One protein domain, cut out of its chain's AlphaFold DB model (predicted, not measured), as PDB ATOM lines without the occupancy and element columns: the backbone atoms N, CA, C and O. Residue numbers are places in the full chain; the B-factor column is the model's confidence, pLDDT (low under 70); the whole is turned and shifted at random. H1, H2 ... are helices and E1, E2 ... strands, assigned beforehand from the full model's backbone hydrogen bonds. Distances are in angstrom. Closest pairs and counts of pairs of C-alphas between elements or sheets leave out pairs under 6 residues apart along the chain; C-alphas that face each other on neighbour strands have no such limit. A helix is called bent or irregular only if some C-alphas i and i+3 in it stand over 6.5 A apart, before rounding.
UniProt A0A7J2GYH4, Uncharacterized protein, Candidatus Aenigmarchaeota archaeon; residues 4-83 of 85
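This is residues 4 to 83 of the 85 residues of an uncharacterized protein of Candidatus Aenigmarchaeota archaeon (UniProt A0A7J2GYH4). A short helix, H2, sits in the middle, with the bent helix H1 packed on it at one end of an elongated body and the small two-stranded hairpin E1 E2 on its other side. Beyond the hairpin, a long loop, residues 45 to 59, reaches the other end at Asp 55. The printed part has 80 residues, with named elements in the order H1, H2, E1, E2; the sheet E1 - E2 is antiparallel, and the class is mixed, helices and strands. The whole is compact, with a radius of gyration of the C-alphas of 11.9 A and spans of 40 by 25 by 17 A.

H1, residues 4 to 23, was assigned as one helix by its hydrogen bonds but is bent: C-alphas 11 and 14 are 7.2 A apart, and its arms H1a, residues 4 to 11, and H1b, residues 14 to 23, stand at a steep tilt of 62 degrees. H1a touches H2, residues 34 to 44, at a steep tilt of 56 degrees, the closest C-alphas being those of Ala 9 and Pro 34, 4.2 A apart. H1b touches H2 at a steep tilt of 59 degrees, the closest C-alphas being those of Gln 17 and Ala 42, 5.2 A apart. In H1a, H1b and H2 every O i to N i+4 pair is within hydrogen-bond range. The closest C-alphas of H2 and E1, residues 60 to 64, are those of Ala 40 and Tyr 63, 4.2 A apart. E1 and E2, residues 71 to 75, form an antiparallel hairpin, with N 61 and O 74 at 2.9 A. Both arms of H1 are apart from both strands.

H1a begins at C-alpha 4 (404.198, 259.613, 363.881), and H1b is 14.4 A long. H2 measures 15.1 A, E1 13.4 A and E2 13.2 A, ending at C-alpha 75 (400.094, 232.050, 353.352).

The C-alphas of Lys 4 and Asp 55, the two farthest apart, are 41.0 A apart. The printed part has no cut, the link from H2 to E1 is long, and no printed residue is under 70 in pLDDT.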
ATOM      1  N   LYS A   4     404.240 259.000 365.218       93.94
ATOM      2  CA  LYS A   4     404.198 259.613 363.881       93.94
ATOM      3  C   LYS A   4     404.133 258.551 362.794       93.94
ATOM      4  O   LYS A   4     403.409 258.707 361.814       93.94
ATOM      5  N   LEU A   5     404.864 257.453 362.985       93.50
ATOM      6  CA  LEU A   5     404.806 256.294 362.094       93.50
ATOM      7  C   LEU A   5     403.383 255.722 362.027       93.50
ATOM      8  O   LEU A   5     402.873 255.454 360.938       93.50
ATOM      9  N   ARG A   6     402.726 255.596 363.186       94.00
ATOM     10  CA  ARG A   6     401.336 255.145 363.285       94.00
ATOM     11  C   ARG A   6     400.367 256.095 362.584       94.00
ATOM     12  O   ARG A   6     399.564 255.630 361.783       94.00
ATOM     13  N   GLU A   7     400.438 257.388 362.880       96.75
ATOM     14  CA  GLU A   7     399.561 258.405 362.288       96.75
ATOM     15  C   GLU A   7     399.675 258.422 360.756       96.75
ATOM     16  O   GLU A   7     398.670 258.375 360.045       96.75
ATOM     17  N   ALA A   8     400.904 258.386 360.232       97.25
ATOM     18  CA  ALA A   8     401.145 258.333 358.794       97.25
ATOM     19  C   ALA A   8     400.587 257.049 358.154       97.25
ATOM     20  O   ALA A   8     399.974 257.106 357.086       97.25
ATOM     21  N   ALA A   9     400.747 255.893 358.808       96.88
ATOM     22  CA  ALA A   9     400.148 254.648 358.336       96.88
ATOM     23  C   ALA A   9     398.609 254.715 358.352       96.88
ATOM     24  O   ALA A   9     397.959 254.213 357.432       96.88
ATOM     25  N   GLU A  10     398.007 255.345 359.370       97.00
ATOM     26  CA  GLU A  10     396.548 255.496 359.486       97.00
ATOM     27  C   GLU A  10     395.983 256.339 358.341       97.00
ATOM     28  O   GLU A  10     394.970 255.951 357.753       97.00
ATOM     29  N   ALA A  11     396.676 257.412 357.955       97.88
ATOM     30  CA  ALA A  11     396.311 258.237 356.804       97.88
ATOM     31  C   ALA A  11     396.417 257.482 355.463       97.88
ATOM     32  O   ALA A  11     395.602 257.692 354.564       97.88
ATOM     33  N   MET A  12     397.394 256.581 355.320       97.88
ATOM     34  CA  MET A  12     397.606 255.797 354.092       97.88
ATOM     35  C   MET A  12     396.686 254.575 353.974       97.88
ATOM     36  O   MET A  12     396.499 254.040 352.879       97.88
ATOM     37  N   PHE A  13     396.104 254.121 355.084       97.44
ATOM     38  CA  PHE A  13     395.343 252.877 355.145       97.44
ATOM     39  C   PHE A  13     394.186 252.772 354.133       97.44
ATOM     40  O   PHE A  13     394.100 251.734 353.474       97.44
ATOM     41  N   PRO A  14     393.339 253.801 353.909       97.88
ATOM     42  CA  PRO A  14     392.269 253.712 352.910       97.88
ATOM     43  C   PRO A  14     392.795 253.459 351.490       97.88
ATOM     44  O   PRO A  14     392.199 252.699 350.725       97.88
ATOM     45  N   VAL A  15     393.949 254.048 351.152       97.25
ATOM     46  CA  VAL A  15     394.618 253.820 349.866       97.25
ATOM     47  C   VAL A  15     395.122 252.382 349.798       97.25
ATOM     48  O   VAL A  15     394.790 251.679 348.848       97.25
ATOM     49  N   ALA A  16     395.832 251.902 350.823       97.06
ATOM     50  CA  ALA A  16     396.312 250.518 350.897       97.06
ATOM     51  C   ALA A  16     395.172 249.489 350.758       97.06
ATOM     52  O   ALA A  16     395.284 248.527 349.995       97.06
ATOM     53  N   GLN A  17     394.030 249.724 351.415       96.44
ATOM     54  CA  GLN A  17     392.832 248.894 351.263       96.44
ATOM     55  C   GLN A  17     392.314 248.874 349.821       96.44
ATOM     56  O   GLN A  17     391.873 247.818 349.356       96.44
ATOM     57  N   GLY A  18     392.332 250.027 349.144       96.31
ATOM     58  CA  GLY A  18     391.945 250.176 347.743       96.31
ATOM     59  C   GLY A  18     392.878 249.414 346.809       96.31
ATOM     60  O   GLY A  18     392.408 248.588 346.030       96.31
ATOM     61  N   VAL A  19     394.193 249.604 346.951       93.75
ATOM     62  CA  VAL A  19     395.190 248.864 346.164       93.75
ATOM     63  C   VAL A  19     395.005 247.356 346.384       93.75
ATOM     64  O   VAL A  19     394.980 246.607 345.409       93.75
ATOM     65  N   ARG A  20     394.805 246.889 347.631       94.25
ATOM     66  CA  ARG A  20     394.611 245.452 347.941       94.25
ATOM     67  C   ARG A  20     393.417 244.879 347.193       94.25
ATOM     68  O   ARG A  20     393.492 243.789 346.644       94.25
ATOM     69  N   LYS A  21     392.298 245.607 347.158       93.62
ATOM     70  CA  LYS A  21     391.093 245.149 346.448       93.62
ATOM     71  C   LYS A  21     391.346 244.919 344.953       93.62
ATOM     72  O   LYS A  21     390.664 244.089 344.368       93.62
ATOM     73  N   VAL A  22     392.304 245.630 344.358       93.81
ATOM     74  CA  VAL A  22     392.659 245.503 342.938       93.81
ATOM     75  C   VAL A  22     393.727 244.431 342.708       93.81
ATOM     76  O   VAL A  22     393.612 243.655 341.767       93.81
ATOM     77  N   LEU A  23     394.765 244.388 343.549       89.19
ATOM     78  CA  LEU A  23     395.963 243.567 343.315       89.19
ATOM     79  C   LEU A  23     396.018 242.270 344.139       89.19
ATOM     80  O   LEU A  23     396.869 241.421 343.882       89.19
ATOM     81  N   GLY A  24     395.125 242.092 345.110       90.94
ATOM     82  CA  GLY A  24     395.115 240.942 346.010       90.94
ATOM     83  C   GLY A  24     396.079 241.104 347.190       90.94
ATOM     84  O   GLY A  24     396.036 242.100 347.908       90.94
ATOM     85  N   VAL A  25     396.908 240.086 347.431       89.44
ATOM     86  CA  VAL A  25     397.830 240.013 348.578       89.44
ATOM     87  C   VAL A  25     399.088 240.848 348.333       89.44
ATOM     88  O   VAL A  25     399.688 240.765 347.262       89.44
ATOM     89  N   PHE A  26     399.558 241.573 349.353       89.62
ATOM     90  CA  PHE A  26     400.805 242.333 349.256       89.62
ATOM     91  C   PHE A  26     401.990 241.662 349.918       89.62
ATOM     92  O   PHE A  26     402.099 241.625 351.140       89.62
ATOM     93  N   LEU A  27     402.934 241.231 349.087       88.06
ATOM     94  CA  LEU A  27     404.152 240.555 349.527       88.06
ATOM     95  C   LEU A  27     405.209 241.514 350.107       88.06
ATOM     96  O   LEU A  27     406.103 241.070 350.811       88.06
ATOM     97  N   SER A  28     405.111 242.821 349.836       88.38
ATOM     98  CA  SER A  28     406.069 243.838 350.303       88.38
ATOM     99  C   SER A  28     405.646 244.577 351.583       88.38
ATOM    100  O   SER A  28     406.278 245.566 351.965       88.38
ATOM    101  N   ALA A  29     404.580 244.120 352.248       95.38
ATOM    102  CA  ALA A  29     404.163 244.643 353.548       95.38
ATOM    103  C   ALA A  29     405.266 244.456 354.612       95.38
ATOM    104  O   ALA A  29     406.005 243.477 354.578       95.38
ATOM    105  N   ASN A  30     405.389 245.404 355.545       94.56
ATOM    106  CA  ASN A  30     406.392 245.400 356.622       94.56
ATOM    107  C   ASN A  30     405.938 246.291 357.795       94.56
ATOM    108  O   ASN A  30     404.902 246.942 357.712       94.56
ATOM    109  N   ASP A  31     406.705 246.342 358.880       94.25
ATOM    110  CA  ASP A  31     406.418 247.141 360.083       94.25
ATOM    111  C   ASP A  31     407.302 248.397 360.227       94.25
ATOM    112  O   ASP A  31     407.237 249.107 361.230       94.25
ATOM    113  N   SER A  32     408.131 248.677 359.221       94.19
ATOM    114  CA  SER A  32     409.220 249.657 359.316       94.19
ATOM    115  C   SER A  32     408.915 250.985 358.615       94.19
ATOM    116  O   SER A  32     409.576 251.991 358.868       94.19
ATOM    117  N   THR A  33     407.917 251.017 357.727       96.06
ATOM    118  CA  THR A  33     407.536 252.213 356.957       96.06
ATOM    119  C   THR A  33     406.034 252.483 357.062       96.06
ATOM    120  O   THR A  33     405.267 251.523 357.163       96.06
ATOM    121  N   PRO A  34     405.568 253.749 356.979       96.94
ATOM    122  CA  PRO A  34     404.137 254.053 357.042       96.94
ATOM    123  C   PRO A  34     403.318 253.279 356.002       96.94
ATOM    124  O   PRO A  34     402.285 252.693 356.320       96.94
ATOM    125  N   TRP A  35     403.823 253.220 354.764       96.94
ATOM    126  CA  TRP A  35     403.188 252.470 353.685       96.94
ATOM    127  C   TRP A  35     403.234 250.960 353.928       96.94
ATOM    128  O   TRP A  35     402.217 250.289 353.773       96.94
ATOM    129  N   GLY A  36     404.379 250.424 354.359       96.81
ATOM    130  CA  GLY A  36     404.514 249.008 354.700       96.81
ATOM    131  C   GLY A  36     403.507 248.570 355.761       96.81
ATOM    132  O   GLY A  36     402.846 247.549 355.574       96.81
ATOM    133  N   ILE A  37     403.324 249.381 356.807       96.94
ATOM    134  CA  ILE A  37     402.365 249.124 357.888       96.94
ATOM    135  C   ILE A  37     400.929 249.217 357.374       96.94
ATOM    136  O   ILE A  37     400.117 248.345 357.675       96.94
ATOM    137  N   ALA A  38     400.604 250.235 356.571       97.50
ATOM    138  CA  ALA A  38     399.277 250.373 355.975       97.50
ATOM    139  C   ALA A  38     398.911 249.148 355.113       97.50
ATOM    140  O   ALA A  38     397.784 248.652 355.172       97.50
ATOM    141  N   MET A  39     399.881 248.617 354.367       98.06
ATOM    142  CA  MET A  39     399.730 247.397 353.572       98.06
ATOM    143  C   MET A  39     399.623 246.150 354.451       98.06
ATOM    144  O   MET A  39     398.781 245.294 354.187       98.06
ATOM    145  N   ALA A  40     400.395 246.071 355.537       97.50
ATOM    146  CA  ALA A  40     400.285 244.998 356.518       97.50
ATOM    147  C   ALA A  40     398.912 244.997 357.211       97.50
ATOM    148  O   ALA A  40     398.335 243.930 357.422       97.50
ATOM    149  N   TRP A  41     398.335 246.169 357.498       97.88
ATOM    150  CA  TRP A  41     396.952 246.282 357.969       97.88
ATOM    151  C   TRP A  41     395.942 245.815 356.929       97.88
ATOM    152  O   TRP A  41     395.015 245.090 357.280       97.88
ATOM    153  N   ALA A  42     396.115 246.187 355.658       97.69
ATOM    154  CA  ALA A  42     395.216 245.756 354.588       97.69
ATOM    155  C   ALA A  42     395.268 244.231 354.381       97.69
ATOM    156  O   ALA A  42     394.226 243.592 354.222       97.69
ATOM    157  N   ASN A  43     396.462 243.640 354.460       97.69
ATOM    158  CA  ASN A  43     396.669 242.194 354.515       97.69
ATOM    159  C   ASN A  43     395.975 241.579 355.743       97.69
ATOM    160  O   ASN A  43     395.291 240.563 355.635       97.69
ATOM    161  N   GLY A  44     396.078 242.224 356.906       96.81
ATOM    162  CA  GLY A  44     395.439 241.782 358.144       96.81
ATOM    163  C   GLY A  44     393.913 241.708 358.085       96.81
ATOM    164  O   GLY A  44     393.327 241.015 358.908       96.81
ATOM    165  N   GLU A  45     393.247 242.355 357.125       95.75
ATOM    166  CA  GLU A  45     391.792 242.222 356.938       95.75
ATOM    167  C   GLU A  45     391.380 240.897 356.287       95.75
ATOM    168  O   GLU A  45     390.252 240.453 356.481       95.75
ATOM    169  N   ILE A  46     392.269 240.281 355.502       95.62
ATOM    170  CA  ILE A  46     391.964 239.062 354.733       95.62
ATOM    171  C   ILE A  46     392.540 237.798 355.368       95.62
ATOM    172  O   ILE A  46     392.120 236.694 355.029       95.62
ATOM    173  N   VAL A  47     393.497 237.947 356.287       96.81
ATOM    174  CA  VAL A  47     394.067 236.820 357.026       96.81
ATOM    175  C   VAL A  47     392.973 236.134 357.842       96.81
ATOM    176  O   VAL A  47     392.218 236.781 358.579       96.81
ATOM    177  N   ARG A  48     392.883 234.810 357.719       95.75
ATOM    178  CA  ARG A  48     392.008 233.974 358.542       95.75
ATOM    179  C   ARG A  48     392.567 233.891 359.950       95.75
ATOM    180  O   ARG A  48     393.775 233.862 360.148       95.75
ATOM    181  N   ASP A  49     391.681 233.802 360.929       93.38
ATOM    182  CA  ASP A  49     392.073 233.512 362.309       93.38
ATOM    183  C   ASP A  49     392.258 231.997 362.513       93.38
ATOM    184  O   ASP A  49     391.589 231.360 363.319       93.38
ATOM    185  N   ALA A  50     393.093 231.393 361.663       95.88
ATOM    186  CA  ALA A  50     393.364 229.960 361.618       95.88
ATOM    187  C   ALA A  50     394.743 229.697 360.998       95.88
ATOM    188  O   ALA A  50     395.223 230.479 360.172       95.88
ATOM    189  N   TRP A  51     395.362 228.576 361.367       96.50
ATOM    190  CA  TRP A  51     396.643 228.147 360.809       96.50
ATOM    191  C   TRP A  51     396.535 227.772 359.323       96.50
ATOM    192  O   TRP A  51     395.470 227.426 358.809       96.50
ATOM    193  N   CYS A  52     397.654 227.868 358.608       96.62
ATOM    194  CA  CYS A  52     397.773 227.413 357.230       96.62
ATOM    195  C   CYS A  52     397.579 225.890 357.139       96.62
ATOM    196  O   CYS A  52     398.308 225.129 357.762       96.62
ATOM    197  N   GLU A  53     396.628 225.457 356.308       95.75
ATOM    198  CA  GLU A  53     396.275 224.040 356.095       95.75
ATOM    199  C   GLU A  53     396.729 223.530 354.716       95.75
ATOM    200  O   GLU A  53     396.257 222.512 354.222       95.75
ATOM    201  N   CYS A  54     397.592 224.275 354.020       94.69
ATOM    202  CA  CYS A  54     398.074 223.857 352.710       94.69
ATOM    203  C   CYS A  54     399.137 222.763 352.843       94.69
ATOM    204  O   CYS A  54     400.164 223.005 353.467       94.69
ATOM    205  N   ASP A  55     398.978 221.659 352.107       92.88
ATOM    206  CA  ASP A  55     400.038 220.644 351.941       92.88
ATOM    207  C   ASP A  55     401.357 221.255 351.437       92.88
ATOM    208  O   ASP A  55     402.451 220.802 351.768       92.88
ATOM    209  N   ARG A  56     401.246 222.302 350.608       91.31
ATOM    210  CA  ARG A  56     402.350 223.170 350.181       91.31
ATOM    211  C   ARG A  56     401.921 224.633 350.318       91.31
ATOM    212  O   ARG A  56     401.066 225.065 349.531       91.31
ATOM    213  N   PRO A  57     402.458 225.379 351.301       89.12
ATOM    214  CA  PRO A  57     402.182 226.802 351.453       89.12
ATOM    215  C   PRO A  57     402.523 227.593 350.184       89.12
ATOM    216  O   PRO A  57     403.447 227.250 349.446       89.12
ATOM    217  N   GLY A  58     401.747 228.645 349.919       91.25
ATOM    218  CA  GLY A  58     402.114 229.667 348.940       91.25
ATOM    219  C   GLY A  58     403.172 230.618 349.501       91.25
ATOM    220  O   GLY A  58     403.654 230.432 350.615       91.25
ATOM    221  N   THR A  59     403.486 231.675 348.752       94.56
ATOM    222  CA  THR A  59     404.376 232.740 349.232       94.56
ATOM    223  C   THR A  59     403.822 233.363 350.507       94.56
ATOM    224  O   THR A  59     402.614 233.607 350.604       94.56
ATOM    225  N   GLU A  60     404.697 233.626 351.465       94.94
ATOM    226  CA  GLU A  60     404.327 234.276 352.712       94.94
ATOM    227  C   GLU A  60     404.216 235.785 352.538       94.94
ATOM    228  O   GLU A  60     404.928 236.400 351.743       94.94
ATOM    229  N   PHE A  61     403.305 236.385 353.293       95.94
ATOM    230  CA  PHE A  61     403.148 237.827 353.362       95.94
ATOM    231  C   PHE A  61     402.961 238.268 354.804       95.94
ATOM    232  O   PHE A  61     402.335 237.576 355.608       95.94
ATOM    233  N   PHE A  62     403.488 239.445 355.113       97.06
ATOM    234  CA  PHE A  62     403.374 240.029 356.436       97.06
ATOM    235  C   PHE A  62     401.997 240.677 356.635       97.06
ATOM    236  O   PHE A  62     401.473 241.351 355.737       97.06
ATOM    237  N   TYR A  63     401.409 240.497 357.817       97.00
ATOM    238  CA  TYR A  63     400.136 241.110 358.191       97.00
ATOM    239  C   TYR A  63     400.192 241.711 359.593       97.00
ATOM    240  O   TYR A  63     400.902 241.217 360.462       97.00
ATOM    241  N   ILE A  64     399.381 242.741 359.831       96.88
ATOM    242  CA  ILE A  64     399.102 243.299 361.157       96.88
ATOM    243  C   ILE A  64     397.578 243.445 361.291       96.88
ATOM    244  O   ILE A  64     396.926 244.048 360.446       96.88
ATOM    245  N   ARG A  65     396.975 242.949 362.369       95.50
ATOM    246  CA  ARG A  65     395.579 243.219 362.732       95.50
ATOM    247  C   ARG A  65     395.477 244.634 363.296       95.50
ATOM    248  O   ARG A  65     396.018 244.946 364.363       95.50
ATOM    249  N   LYS A  66     394.775 245.509 362.580       91.69
ATOM    250  CA  LYS A  66     394.532 246.881 363.033       91.69
ATOM    251  C   LYS A  66     393.725 246.870 364.340       91.69
ATOM    252  O   LYS A  66     392.774 246.109 364.481       91.69
ATOM    253  N   GLY A  67     394.111 247.707 365.302       88.00
ATOM    254  CA  GLY A  67     393.452 247.828 366.610       88.00
ATOM    255  C   GLY A  67     394.027 246.925 367.705       88.00
ATOM    256  O   GLY A  67     394.135 247.374 368.841       88.00
ATOM    257  N   THR A  68     394.467 245.707 367.375       89.38
ATOM    258  CA  THR A  68     395.081 244.783 368.352       89.38
ATOM    259  C   THR A  68     396.603 244.750 368.263       89.38
ATOM    260  O   THR A  68     397.269 244.459 369.250       89.38
ATOM    261  N   GLY A  69     397.167 245.044 367.086       84.44
ATOM    262  CA  GLY A  69     398.608 244.973 366.842       84.44
ATOM    263  C   GLY A  69     399.147 243.548 366.678       84.44
ATOM    264  O   GLY A  69     400.346 243.398 366.452       84.44
ATOM    265  N   HIS A  70     398.291 242.520 366.749       92.38
ATOM    266  CA  HIS A  70     398.684 241.140 366.462       92.38
ATOM    267  C   HIS A  70     399.168 241.037 365.016       92.38
ATOM    268  O   HIS A  70     398.488 241.508 364.106       92.38
ATOM    269  N   HIS A  71     400.340 240.459 364.801       94.50
ATOM    270  CA  HIS A  71     400.989 240.422 363.502       94.50
ATOM    271  C   HIS A  71     401.792 239.142 363.333       94.50
ATOM    272  O   HIS A  71     402.041 238.421 364.296       94.50
ATOM    273  N   GLY A  72     402.196 238.883 362.098       95.25
ATOM    274  CA  GLY A  72     402.998 237.728 361.740       95.25
ATOM    275  C   GLY A  72     402.967 237.517 360.239       95.25
ATOM    276  O   GLY A  72     402.743 238.455 359.467       95.25
ATOM    277  N   TRP A  73     403.149 236.268 359.836       96.44
ATOM    278  CA  TRP A  73     403.156 235.875 358.438       96.44
ATOM    279  C   TRP A  73     401.951 234.994 358.121       96.44
ATOM    280  O   TRP A  73     401.413 234.285 358.976       96.44
ATOM    281  N   ALA A  74     401.469 235.105 356.890       96.75
ATOM    282  CA  ALA A  74     400.347 234.332 356.396       96.75
ATOM    283  C   ALA A  74     400.615 233.819 354.982       96.75
ATOM    284  O   ALA A  74     401.367 234.400 354.201       96.75
ATOM    285  N   CYS A  75     399.971 232.709 354.644       95.94
ATOM    286  CA  CYS A  75     400.094 232.050 353.352       95.94
ATOM    287  C   CYS A  75     399.217 232.743 352.301       95.94
ATOM    288  O   CYS A  75     397.997 232.788 352.450       95.94
ATOM    289  N   SER A  76     399.791 233.204 351.187       95.12
ATOM    290  CA  SER A  76     399.035 233.844 350.085       95.12
ATOM    291  C   SER A  76     397.972 232.953 349.430       95.12
ATOM    292  O   SER A  76     397.068 233.469 348.780       95.12
ATOM    293  N   LYS A  77     398.047 231.627 349.610       94.62
ATOM    294  CA  LYS A  77     397.116 230.660 349.006       94.62
ATOM    295  C   LYS A  77     395.844 230.439 349.828       94.62
ATOM    296  O   LYS A  77     394.756 230.449 349.267       94.62
ATOM    297  N   CYS A  78     395.971 230.196 351.134       95.69
ATOM    298  CA  CYS A  78     394.825 229.911 352.015       95.69
ATOM    299  C   CYS A  78     394.544 231.017 353.033       95.69
ATOM    300  O   CYS A  78     393.615 230.884 353.828       95.69
ATOM    301  N   LEU A  79     395.364 232.072 353.052       96.94
ATOM    302  CA  LEU A  79     395.277 233.205 353.976       96.94
ATOM    303  C   LEU A  79     395.364 232.805 355.458       96.94
ATOM    304  O   LEU A  79     395.011 233.595 356.327       96.94
ATOM    305  N   GLY A  80     395.807 231.579 355.746       96.81
ATOM    306  CA  GLY A  80     396.050 231.095 357.101       96.81
ATOM    307  C   GLY A  80     397.408 231.554 357.620       96.81
ATOM    308  O   GLY A  80     398.340 231.766 356.838       96.81
ATOM    309  N   ILE A  81     397.502 231.680 358.938       96.31
ATOM    310  CA  ILE A  81     398.708 232.076 359.671       96.31
ATOM    311  C   ILE A  81     399.789 231.004 359.473       96.31
ATOM    312  O   ILE A  81     399.490 229.806 359.480       96.31
ATOM    313  N   THR A  82     401.039 231.413 359.278       94.88
ATOM    314  CA  THR A  82     402.201 230.516 359.225       94.88
ATOM    315  C   THR A  82     403.097 230.733 360.444       94.88
ATOM    316  O   THR A  82     403.034 231.774 361.094       94.88
ATOM    317  N   GLN A  83     403.888 229.717 360.810       82.44
ATOM    318  CA  GLN A  83     404.818 229.796 361.949       82.44
ATOM    319  C   GLN A  83     406.138 230.496 361.587       82.44
ATOM    320  O   GLN A  83     406.999 230.695 362.436       82.44
TER     321      GLN A  83